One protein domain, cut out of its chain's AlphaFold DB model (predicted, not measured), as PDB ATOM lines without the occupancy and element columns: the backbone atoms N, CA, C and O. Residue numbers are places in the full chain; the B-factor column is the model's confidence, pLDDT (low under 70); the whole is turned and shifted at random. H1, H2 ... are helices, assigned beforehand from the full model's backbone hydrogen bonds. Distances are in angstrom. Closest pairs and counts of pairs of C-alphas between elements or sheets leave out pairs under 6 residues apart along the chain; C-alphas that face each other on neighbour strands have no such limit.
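AT A GLANCE: This is residues 30 to 106 of the 122 residues of the protein "Rod-binding domain-containing protein" of Deltaproteobacteria bacterium (UniProt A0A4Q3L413). One long helix, H1, runs through most of a loose rod, and two shorter helices, H2 and then H3, run back slantwise along it one after the other, H2 packing on its middle part and H3 nearer its start. The contacts are partial: residues 57 to 71, with the first link and the start of H2, stick out, and so do residues 101 to 106 with the last part of H3. The printed part has 77 residues with three named helices, H1, H2 and H3 in chain order, and no named strand; the class is all helix. The whole is loose, with a radius of gyration of the C-alphas of 16.1 A and spans of 53 by 22 by 18 A.

HOW THE PARTS SIT: H1, residues 30 to 58, touches H2, residues 66 to 85, with its residues 41 to 53 alone, and H2 with its residues 76 to 85 alone. Their closest C-alphas, of Ala 45 and Ser 80, are 4.8 A apart. The two form a helical hairpin, running opposite ways at a steep tilt of 41 degrees. H1 touches H3, residues 91 to 105, with its residues 36 to 44 alone, and H3 touches H1 with its residues 91 to 96 alone. Their closest C-alphas, of Ala 40 and Ser 92, are 4.6 A apart. H1 and H3 run opposite ways at a steep tilt of 41 degrees. H2 and H3 are only just apart, with their closest C-alphas at 8.2 A. In H1, H2 and H3 every O i to N i+4 pair is within hydrogen-bond range.

IN THESE COORDINATES: H1 measures 42.3 A from C-alpha 30 at (612.928, 407.856, 467.999) to C-alpha 58 at (651.344, 423.697, 460.249). H2 measures 28.9 A and H3 21.1 A, ending at C-alpha 105 at (612.216, 425.028, 474.931).

THE WHOLE: The two C-alphas farthest apart, of Asp 62 and Met 106, are 53.3 A apart. The printed part has no cut. The link from H1 to H2 is short and that from H2 to H3 is tight. Mean pLDDT of the printed part is 89.7; residues 60 to 61 and 105 to 106 are under 70.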
ATOM      1  N   GLU A  30     611.725 408.687 467.828       85.31
ATOM      2  CA  GLU A  30     612.928 407.856 467.999       85.31
ATOM      3  C   GLU A  30     613.794 407.846 466.729       85.31
ATOM      4  O   GLU A  30     614.992 408.116 466.782       85.31
ATOM      5  N   ARG A  31     613.184 407.649 465.552       88.06
ATOM      6  CA  ARG A  31     613.907 407.685 464.266       88.06
ATOM      7  C   ARG A  31     614.482 409.056 463.922       88.06
ATOM      8  O   ARG A  31     615.448 409.146 463.168       88.06
ATOM      9  N   GLU A  32     613.849 410.133 464.372       88.31
ATOM     10  CA  GLU A  32     614.379 411.485 464.197       88.31
ATOM     11  C   GLU A  32     615.593 411.712 465.100       88.31
ATOM     12  O   GLU A  32     616.607 412.238 464.645       88.31
ATOM     13  N   GLU A  33     615.527 411.239 466.342       90.00
ATOM     14  CA  GLU A  33     616.637 411.304 467.286       90.00
ATOM     15  C   GLU A  33     617.858 410.500 466.816       90.00
ATOM     16  O   GLU A  33     618.967 411.030 466.837       90.00
ATOM     17  N   GLU A  34     617.668 409.279 466.314       92.19
ATOM     18  CA  GLU A  34     618.748 408.463 465.734       92.19
ATOM     19  C   GLU A  34     619.453 409.182 464.573       92.19
ATOM     20  O   GLU A  34     620.681 409.210 464.493       92.19
ATOM     21  N   LYS A  35     618.685 409.826 463.686       92.38
ATOM     22  CA  LYS A  35     619.252 410.604 462.574       92.38
ATOM     23  C   LYS A  35     620.041 411.810 463.064       92.38
ATOM     24  O   LYS A  35     621.088 412.113 462.499       92.38
ATOM     25  N   LEU A  36     619.544 412.509 464.082       92.19
ATOM     26  CA  LEU A  36     620.251 413.647 464.667       92.19
ATOM     27  C   LEU A  36     621.565 413.209 465.315       92.19
ATOM     28  O   LEU A  36     622.576 413.879 465.116       92.19
ATOM     29  N   GLN A  37     621.571 412.070 466.015       92.69
ATOM     30  CA  GLN A  37     622.791 411.485 466.575       92.69
ATOM     31  C   GLN A  37     623.803 411.165 465.474       92.69
ATOM     32  O   GLN A  37     624.964 411.549 465.587       92.69
ATOM     33  N   GLN A  38     623.357 410.534 464.385       93.81
ATOM     34  CA  GLN A  38     624.227 410.212 463.259       93.81
ATOM     35  C   GLN A  38     624.825 411.469 462.611       93.81
ATOM     36  O   GLN A  38     626.025 411.535 462.382       93.81
ATOM     37  N   VAL A  39     624.021 412.509 462.388       94.81
ATOM     38  CA  VAL A  39     624.519 413.773 461.822       94.81
ATOM     39  C   VAL A  39     625.491 414.482 462.772       94.81
ATOM     40  O   VAL A  39     626.474 415.071 462.320       94.81
ATOM     41  N   ALA A  40     625.238 414.446 464.083       94.56
ATOM     42  CA  ALA A  40     626.139 415.025 465.078       94.56
ATOM     43  C   ALA A  40     627.493 414.297 465.109       94.56
ATOM     44  O   ALA A  40     628.538 414.937 465.237       94.56
ATOM     45  N   HIS A  41     627.466 412.976 464.954       95.06
ATOM     46  CA  HIS A  41     628.647 412.127 464.831       95.06
ATOM     47  C   HIS A  41     629.439 412.418 463.548       95.06
ATOM     48  O   HIS A  41     630.628 412.736 463.619       95.06
ATOM     49  N   ASP A  42     628.765 412.459 462.397       94.31
ATOM     50  CA  ASP A  42     629.380 412.801 461.109       94.31
ATOM     51  C   ASP A  42     630.035 414.195 461.150       94.31
ATOM     52  O   ASP A  42     631.117 414.423 460.600       94.31
ATOM     53  N   PHE A  43     629.403 415.151 461.836       95.62
ATOM     54  CA  PHE A  43     629.963 416.487 462.023       95.62
ATOM     55  C   PHE A  43     631.252 416.472 462.857       95.62
ATOM     56  O   PHE A  43     632.212 417.173 462.523       95.62
ATOM     57  N   GLU A  44     631.295 415.674 463.924       95.44
ATOM     58  CA  GLU A  44     632.504 415.495 464.724       95.44
ATOM     59  C   GLU A  44     633.640 414.894 463.887       95.44
ATOM     60  O   GLU A  44     634.754 415.423 463.921       95.44
ATOM     61  N   ALA A  45     633.359 413.879 463.064       96.56
ATOM     62  CA  ALA A  45     634.342 413.308 462.145       96.56
ATOM     63  C   ALA A  45     634.910 414.374 461.186       96.56
ATOM     64  O   ALA A  45     636.128 414.526 461.059       96.56
ATOM     65  N   LEU A  46     634.060 415.206 460.575       95.62
ATOM     66  CA  LEU A  46     634.518 416.306 459.713       95.62
ATOM     67  C   LEU A  46     635.429 417.295 460.451       95.62
ATOM     68  O   LEU A  46     636.431 417.762 459.897       95.62
ATOM     69  N   LEU A  47     635.108 417.610 461.704       96.19
ATOM     70  CA  LEU A  47     635.905 418.523 462.513       96.19
ATOM     71  C   LEU A  47     637.265 417.912 462.879       96.19
ATOM     72  O   LEU A  47     638.295 418.577 462.759       96.19
ATOM     73  N   VAL A  48     637.289 416.633 463.255       95.94
ATOM     74  CA  VAL A  48     638.521 415.878 463.520       95.94
ATOM     75  C   VAL A  48     639.405 415.831 462.272       95.94
ATOM     76  O   VAL A  48     640.602 416.119 462.349       95.94
ATOM     77  N   LYS A  49     638.823 415.575 461.096       95.69
ATOM     78  CA  LYS A  49     639.537 415.656 459.815       95.69
ATOM     79  C   LYS A  49     640.138 417.046 459.591       95.69
ATOM     80  O   LYS A  49     641.291 417.167 459.171       95.69
ATOM     81  N   GLN A  50     639.394 418.110 459.898       94.25
ATOM     82  CA  GLN A  50     639.896 419.479 459.775       94.25
ATOM     83  C   GLN A  50     641.059 419.757 460.738       94.25
ATOM     84  O   GLN A  50     642.006 420.455 460.365       94.25
ATOM     85  N   ILE A  51     641.033 419.187 461.944       94.38
ATOM     86  CA  ILE A  51     642.147 419.253 462.896       94.38
ATOM     87  C   ILE A  51     643.384 418.561 462.306       94.38
ATOM     88  O   ILE A  51     644.450 419.178 462.278       94.38
ATOM     89  N   PHE A  52     643.257 417.348 461.753       93.19
ATOM     90  CA  PHE A  52     644.374 416.651 461.094       93.19
ATOM     91  C   PHE A  52     644.961 417.444 459.934       93.19
ATOM     92  O   PHE A  52     646.175 417.665 459.887       93.19
ATOM     93  N   SER A  53     644.103 417.951 459.051       91.12
ATOM     94  CA  SER A  53     644.510 418.813 457.942       91.12
ATOM     95  C   SER A  53     645.275 420.043 458.443       91.12
ATOM     96  O   SER A  53     646.367 420.350 457.959       91.12
ATOM     97  N   SER A  54     644.766 420.708 459.485       92.69
ATOM     98  CA  SER A  54     645.387 421.910 460.058       92.69
ATOM     99  C   SER A  54     646.745 421.614 460.703       92.69
ATOM    100  O   SER A  54     647.709 422.337 460.454       92.69
ATOM    101  N   MET A  55     646.860 420.522 461.469       91.00
ATOM    102  CA  MET A  55     648.133 420.078 462.049       91.00
ATOM    103  C   MET A  55     649.165 419.783 460.958       91.00
ATOM    104  O   MET A  55     650.310 420.224 461.052       91.00
ATOM    105  N   ARG A  56     648.763 419.108 459.880       86.62
ATOM    106  CA  ARG A  56     649.658 418.751 458.773       86.62
ATOM    107  C   ARG A  56     650.101 419.962 457.951       86.62
ATOM    108  O   ARG A  56     651.226 419.983 457.465       86.62
ATOM    109  N   ASN A  57     649.237 420.965 457.810       87.19
ATOM    110  CA  ASN A  57     649.558 422.231 457.145       87.19
ATOM    111  C   ASN A  57     650.449 423.143 458.009       87.19
ATOM    112  O   ASN A  57     651.111 424.028 457.475       87.19
ATOM    113  N   SER A  58     650.482 422.936 459.331       89.75
ATOM    114  CA  SER A  58     651.344 423.697 460.249       89.75
ATOM    115  C   SER A  58     652.824 423.294 460.177       89.75
ATOM    116  O   SER A  58     653.705 424.084 460.518       89.75
ATOM    117  N   ILE A  59     653.110 422.078 459.707       86.38
ATOM    118  CA  ILE A  59     654.471 421.583 459.509       86.38
ATOM    119  C   ILE A  59     654.962 422.102 458.156       86.38
ATOM    120  O   ILE A  59     654.334 421.846 457.131       86.38
ATOM    121  N   LYS A  60     656.101 422.809 458.136       68.56
ATOM    122  CA  LYS A  60     656.790 423.148 456.881       68.56
ATOM    123  C   LYS A  60     657.183 421.843 456.199       68.56
ATOM    124  O   LYS A  60     658.065 421.147 456.693       68.56
ATOM    125  N   GLN A  61     656.505 421.503 455.114       66.38
ATOM    126  CA  GLN A  61     656.814 420.315 454.339       66.38
ATOM    127  C   GLN A  61     657.361 420.708 452.974       66.38
ATOM    128  O   GLN A  61     656.890 421.673 452.373       66.38
ATOM    129  N   ASP A  62     658.360 419.950 452.524       72.56
ATOM    130  CA  ASP A  62     658.777 419.932 451.125       72.56
ATOM    131  C   ASP A  62     657.599 419.496 450.233       72.56
ATOM    132  O   ASP A  62     656.597 418.958 450.717       72.56
ATOM    133  N   GLU A  63     657.709 419.738 448.926       76.38
ATOM    134  CA  GLU A  63     656.696 419.381 447.926       76.38
ATOM    135  C   GLU A  63     656.223 417.922 448.096       76.38
ATOM    136  O   GLU A  63     656.957 416.972 447.812       76.38
ATOM    137  N   ARG A  64     654.979 417.733 448.565       80.25
ATOM    138  CA  ARG A  64     654.359 416.404 448.683       80.25
ATOM    139  C   ARG A  64     654.112 415.825 447.300       80.25
ATOM    140  O   ARG A  64     653.588 416.501 446.413       80.25
ATOM    141  N   SER A  65     654.361 414.530 447.141       88.94
ATOM    142  CA  SER A  65     653.905 413.831 445.937       88.94
ATOM    143  C   SER A  65     652.370 413.758 445.888       88.94
ATOM    144  O   SER A  65     651.695 413.734 446.921       88.94
ATOM    145  N   PHE A  66     651.801 413.656 444.683       89.81
ATOM    146  CA  PHE A  66     650.356 413.457 444.513       89.81
ATOM    147  C   PHE A  66     649.854 412.213 445.266       89.81
ATOM    148  O   PHE A  66     648.854 412.287 445.975       89.81
ATOM    149  N   GLY A  67     650.587 411.095 445.176       93.69
ATOM    150  CA  GLY A  67     650.218 409.845 445.850       93.69
ATOM    151  C   GLY A  67     650.208 409.967 447.374       93.69
ATOM    152  O   GLY A  67     649.295 409.465 448.024       93.69
ATOM    153  N   GLU A  68     651.173 410.689 447.942       90.62
ATOM    154  CA  GLU A  68     651.211 410.972 449.378       90.62
ATOM    155  C   GLU A  68     650.031 411.847 449.818       90.62
ATOM    156  O   GLU A  68     649.407 411.573 450.842       90.62
ATOM    157  N   SER A  69     649.690 412.878 449.039       89.12
ATOM    158  CA  SER A  69     648.534 413.737 449.319       89.12
ATOM    159  C   SER A  69     647.226 412.939 449.321       89.12
ATOM    160  O   SER A  69     646.443 413.029 450.267       89.12
ATOM    161  N   THR A  70     647.019 412.090 448.309       92.38
ATOM    162  CA  THR A  70     645.838 411.220 448.223       92.38
ATOM    163  C   THR A  70     645.780 410.220 449.377       92.38
ATOM    164  O   THR A  70     644.727 410.064 449.991       92.38
ATOM    165  N   PHE A  71     646.897 409.564 449.705       94.31
ATOM    166  CA  PHE A  71     646.949 408.613 450.815       94.31
ATOM    167  C   PHE A  71     646.666 409.284 452.160       94.31
ATOM    168  O   PHE A  71     645.853 408.778 452.926       94.31
ATOM    169  N   ASN A  72     647.276 410.443 452.425       92.19
ATOM    170  CA  ASN A  72     647.022 411.207 453.645       92.19
ATOM    171  C   ASN A  72     645.556 411.637 453.751       92.19
ATOM    172  O   ASN A  72     644.990 411.538 454.830       92.19
ATOM    173  N   GLY A  73     644.926 412.048 452.646       92.25
ATOM    174  CA  GLY A  73     643.497 412.364 452.632       92.25
ATOM    175  C   GLY A  73     642.629 411.172 453.043       92.25
ATOM    176  O   GLY A  73     641.794 411.307 453.932       92.25
ATOM    177  N   MET A  74     642.876 409.991 452.462       95.25
ATOM    178  CA  MET A  74     642.154 408.763 452.825       95.25
ATOM    179  C   MET A  74     642.441 408.313 454.264       95.25
ATOM    180  O   MET A  74     641.551 407.806 454.942       95.25
ATOM    181  N   LEU A  75     643.678 408.489 454.732       95.31
ATOM    182  CA  LEU A  75     644.064 408.184 456.106       95.31
ATOM    183  C   LEU A  75     643.332 409.092 457.096       95.31
ATOM    184  O   LEU A  75     642.781 408.596 458.075       95.31
ATOM    185  N   ASP A  76     643.309 410.398 456.827       94.56
ATOM    186  CA  ASP A  76     642.618 411.383 457.658       94.56
ATOM    187  C   ASP A  76     641.107 411.091 457.690       94.56
ATOM    188  O   ASP A  76     640.504 411.163 458.759       94.56
ATOM    189  N   ASP A  77     640.514 410.676 456.564       94.94
ATOM    190  CA  ASP A  77     639.113 410.237 456.492       94.94
ATOM    191  C   ASP A  77     638.838 409.051 457.426       94.94
ATOM    192  O   ASP A  77     637.983 409.145 458.307       94.94
ATOM    193  N   GLN A  78     639.592 407.956 457.293       95.81
ATOM    194  CA  GLN A  78     639.384 406.756 458.113       95.81
ATOM    195  C   GLN A  78     639.651 407.008 459.597       95.81
ATOM    196  O   GLN A  78     638.907 406.534 460.456       95.81
ATOM    197  N   LEU A  79     640.698 407.771 459.909       95.12
ATOM    198  CA  LEU A  79     641.037 408.095 461.285       95.12
ATOM    199  C   LEU A  79     639.965 408.981 461.921       95.12
ATOM    200  O   LEU A  79     639.596 408.757 463.069       95.12
ATOM    201  N   SER A  80     639.440 409.955 461.176       95.44
ATOM    202  CA  SER A  80     638.381 410.829 461.672       95.44
ATOM    203  C   SER A  80     637.091 410.071 461.984       95.44
ATOM    204  O   SER A  80     636.523 410.275 463.057       95.44
ATOM    205  N   GLN A  81     636.701 409.126 461.119       94.88
ATOM    206  CA  GLN A  81     635.548 408.260 461.351       94.88
ATOM    207  C   GLN A  81     635.768 407.358 462.568       94.88
ATOM    208  O   GLN A  81     634.938 407.324 463.470       94.88
ATOM    209  N   SER A  82     636.924 406.689 462.644       94.75
ATOM    210  CA  SER A  82     637.246 405.798 463.765       94.75
ATOM    211  C   SER A  82     637.302 406.531 465.105       94.75
ATOM    212  O   SER A  82     636.970 405.936 466.129       94.75
ATOM    213  N   ILE A  83     637.759 407.787 465.121       93.69
ATOM    214  CA  ILE A  83     637.779 408.601 466.337       93.69
ATOM    215  C   ILE A  83     636.357 408.930 466.756       93.69
ATOM    216  O   ILE A  83     636.022 408.689 467.911       93.69
ATOM    217  N   ALA A  84     635.524 409.422 465.838       92.88
ATOM    218  CA  ALA A  84     634.128 409.708 466.138       92.88
ATOM    219  C   ALA A  84     633.404 408.438 466.636       92.88
ATOM    220  O   ALA A  84     632.725 408.476 467.659       92.88
ATOM    221  N   ASP A  85     633.590 407.281 465.983       90.38
ATOM    222  CA  ASP A  85     632.980 405.991 466.367       90.38
ATOM    223  C   ASP A  85     633.416 405.521 467.767       90.38
ATOM    224  O   ASP A  85     632.637 404.916 468.501       90.38
ATOM    225  N   GLY A  86     634.666 405.800 468.149       88.25
ATOM    226  CA  GLY A  86     635.266 405.381 469.417       88.25
ATOM    227  C   GLY A  86     634.922 406.251 470.632       88.25
ATOM    228  O   GLY A  86     635.512 406.044 471.692       88.25
ATOM    229  N   GLY A  87     634.013 407.220 470.496       80.38
ATOM    230  CA  GLY A  87     633.659 408.181 471.551       80.38
ATOM    231  C   GLY A  87     634.230 409.588 471.347       80.38
ATOM    232  O   GLY A  87     633.987 410.470 472.168       80.38
ATOM    233  N   GLY A  88     634.952 409.811 470.248       87.38
ATOM    234  CA  GLY A  88     635.246 411.134 469.712       87.38
ATOM    235  C   GLY A  88     635.955 412.088 470.668       87.38
ATOM    236  O   GLY A  88     636.799 411.712 471.485       87.38
ATOM    237  N   LEU A  89     635.616 413.364 470.515       92.44
ATOM    238  CA  LEU A  89     635.998 414.461 471.402       92.44
ATOM    239  C   LEU A  89     634.830 414.856 472.330       92.44
ATOM    240  O   LEU A  89     634.975 415.786 473.124       92.44
ATOM    241  N   GLY A  90     633.684 414.174 472.221       92.12
ATOM    242  CA  GLY A  90     632.439 414.486 472.929       92.12
ATOM    243  C   GLY A  90     631.649 415.647 472.314       92.12
ATOM    244  O   GLY A  90     630.736 416.182 472.945       92.12
ATOM    245  N   LEU A  91     631.991 416.079 471.097       93.25
ATOM    246  CA  LEU A  91     631.305 417.184 470.428       93.25
ATOM    247  C   LEU A  91     629.918 416.767 469.937       93.25
ATOM    248  O   LEU A  91     628.975 417.550 470.028       93.25
ATOM    249  N   SER A  92     629.794 415.539 469.441       93.69
ATOM    250  CA  SER A  92     628.522 414.946 469.026       93.69
ATOM    251  C   SER A  92     627.514 414.923 470.186       93.69
ATOM    252  O   SER A  92     626.382 415.390 470.037       93.69
ATOM    253  N   ASP A  93     627.957 414.516 471.377       93.38
ATOM    254  CA  ASP A  93     627.155 414.534 472.605       93.38
ATOM    255  C   ASP A  93     626.756 415.950 473.032       93.38
ATOM    256  O   ASP A  93     625.591 416.200 473.356       93.38
ATOM    257  N   ALA A  94     627.698 416.898 473.001       93.56
ATOM    258  CA  ALA A  94     627.428 418.293 473.343       93.56
ATOM    259  C   ALA A  94     626.399 418.928 472.390       93.56
ATOM    260  O   ALA A  94     625.498 419.651 472.829       93.56
ATOM    261  N   LEU A  95     626.488 418.623 471.091       92.25
ATOM    262  CA  LEU A  95     625.514 419.062 470.091       92.25
ATOM    263  C   LEU A  95     624.136 418.450 470.347       92.25
ATOM    264  O   LEU A  95     623.137 419.170 470.337       92.25
ATOM    265  N   MET A  96     624.073 417.149 470.627       94.06
ATOM    266  CA  MET A  96     622.818 416.472 470.955       94.06
ATOM    267  C   MET A  96     622.177 417.030 472.226       94.06
ATOM    268  O   MET A  96     620.960 417.216 472.273       94.06
ATOM    269  N   GLN A  97     622.976 417.339 473.247       92.88
ATOM    270  CA  GLN A  97     622.494 417.960 474.477       92.88
ATOM    271  C   GLN A  97     621.858 419.327 474.198       92.88
ATOM    272  O   GLN A  97     620.733 419.576 474.631       92.88
ATOM    273  N   GLU A  98     622.534 420.187 473.438       91.31
ATOM    274  CA  GLU A  98     622.017 421.514 473.093       91.31
ATOM    275  C   GLU A  98     620.747 421.429 472.233       91.31
ATOM    276  O   GLU A  98     619.774 422.152 472.473       91.31
ATOM    277  N   LEU A  99     620.709 420.514 471.260       89.75
ATOM    278  CA  LEU A  99     619.527 420.287 470.427       89.75
ATOM    279  C   LEU A  99     618.326 419.821 471.258       89.75
ATOM    280  O   LEU A  99     617.223 420.334 471.062       89.75
ATOM    281  N   ARG A 100     618.532 418.910 472.218       89.81
ATOM    282  CA  ARG A 100     617.487 418.454 473.151       89.81
ATOM    283  C   ARG A 100     616.979 419.591 474.042       89.81
ATOM    284  O   ARG A 100     615.773 419.729 474.226       89.81
ATOM    285  N   LEU A 101     617.869 420.440 474.560       89.19
ATOM    286  CA  LEU A 101     617.477 421.600 475.371       89.19
ATOM    287  C   LEU A 101     616.615 422.587 474.565       89.19
ATOM    288  O   LEU A 101     615.585 423.066 475.047       89.19
ATOM    289  N   ARG A 102     616.991 422.858 473.310       86.69
ATOM    290  CA  ARG A 102     616.244 423.763 472.419       86.69
ATOM    291  C   ARG A 102     614.914 423.183 471.954       86.69
ATOM    292  O   ARG A 102     613.931 423.921 471.880       86.69
ATOM    293  N   SER A 103     614.858 421.888 471.654       81.31
ATOM    294  CA  SER A 103     613.619 421.229 471.225       81.31
ATOM    295  C   SER A 103     612.581 421.172 472.349       81.31
ATOM    296  O   SER A 103     611.388 421.312 472.082       81.31
ATOM    297  N   GLN A 104     613.023 421.067 473.605       71.50
ATOM    298  CA  GLN A 104     612.165 421.165 474.789       71.50
ATOM    299  C   GLN A 104     611.705 422.609 475.055       71.50
ATOM    300  O   GLN A 104     610.548 422.833 475.411       71.50
ATOM    301  N   GLY A 105     612.564 423.606 474.810       63.75
ATOM    302  CA  GLY A 105     612.216 425.028 474.931       63.75
ATOM    303  C   GLY A 105     611.141 425.514 473.945       63.75
ATOM    304  O   GLY A 105     610.412 426.451 474.259       63.75
ATOM    305  N   MET A 106     610.988 424.860 472.787       54.78
ATOM    306  CA  MET A 106     609.947 425.171 471.789       54.78
ATOM    307  C   MET A 106     608.589 424.497 472.051       54.78
ATOM    308  O   MET A 106     607.625 424.807 471.355       54.78
TER     309      MET A 106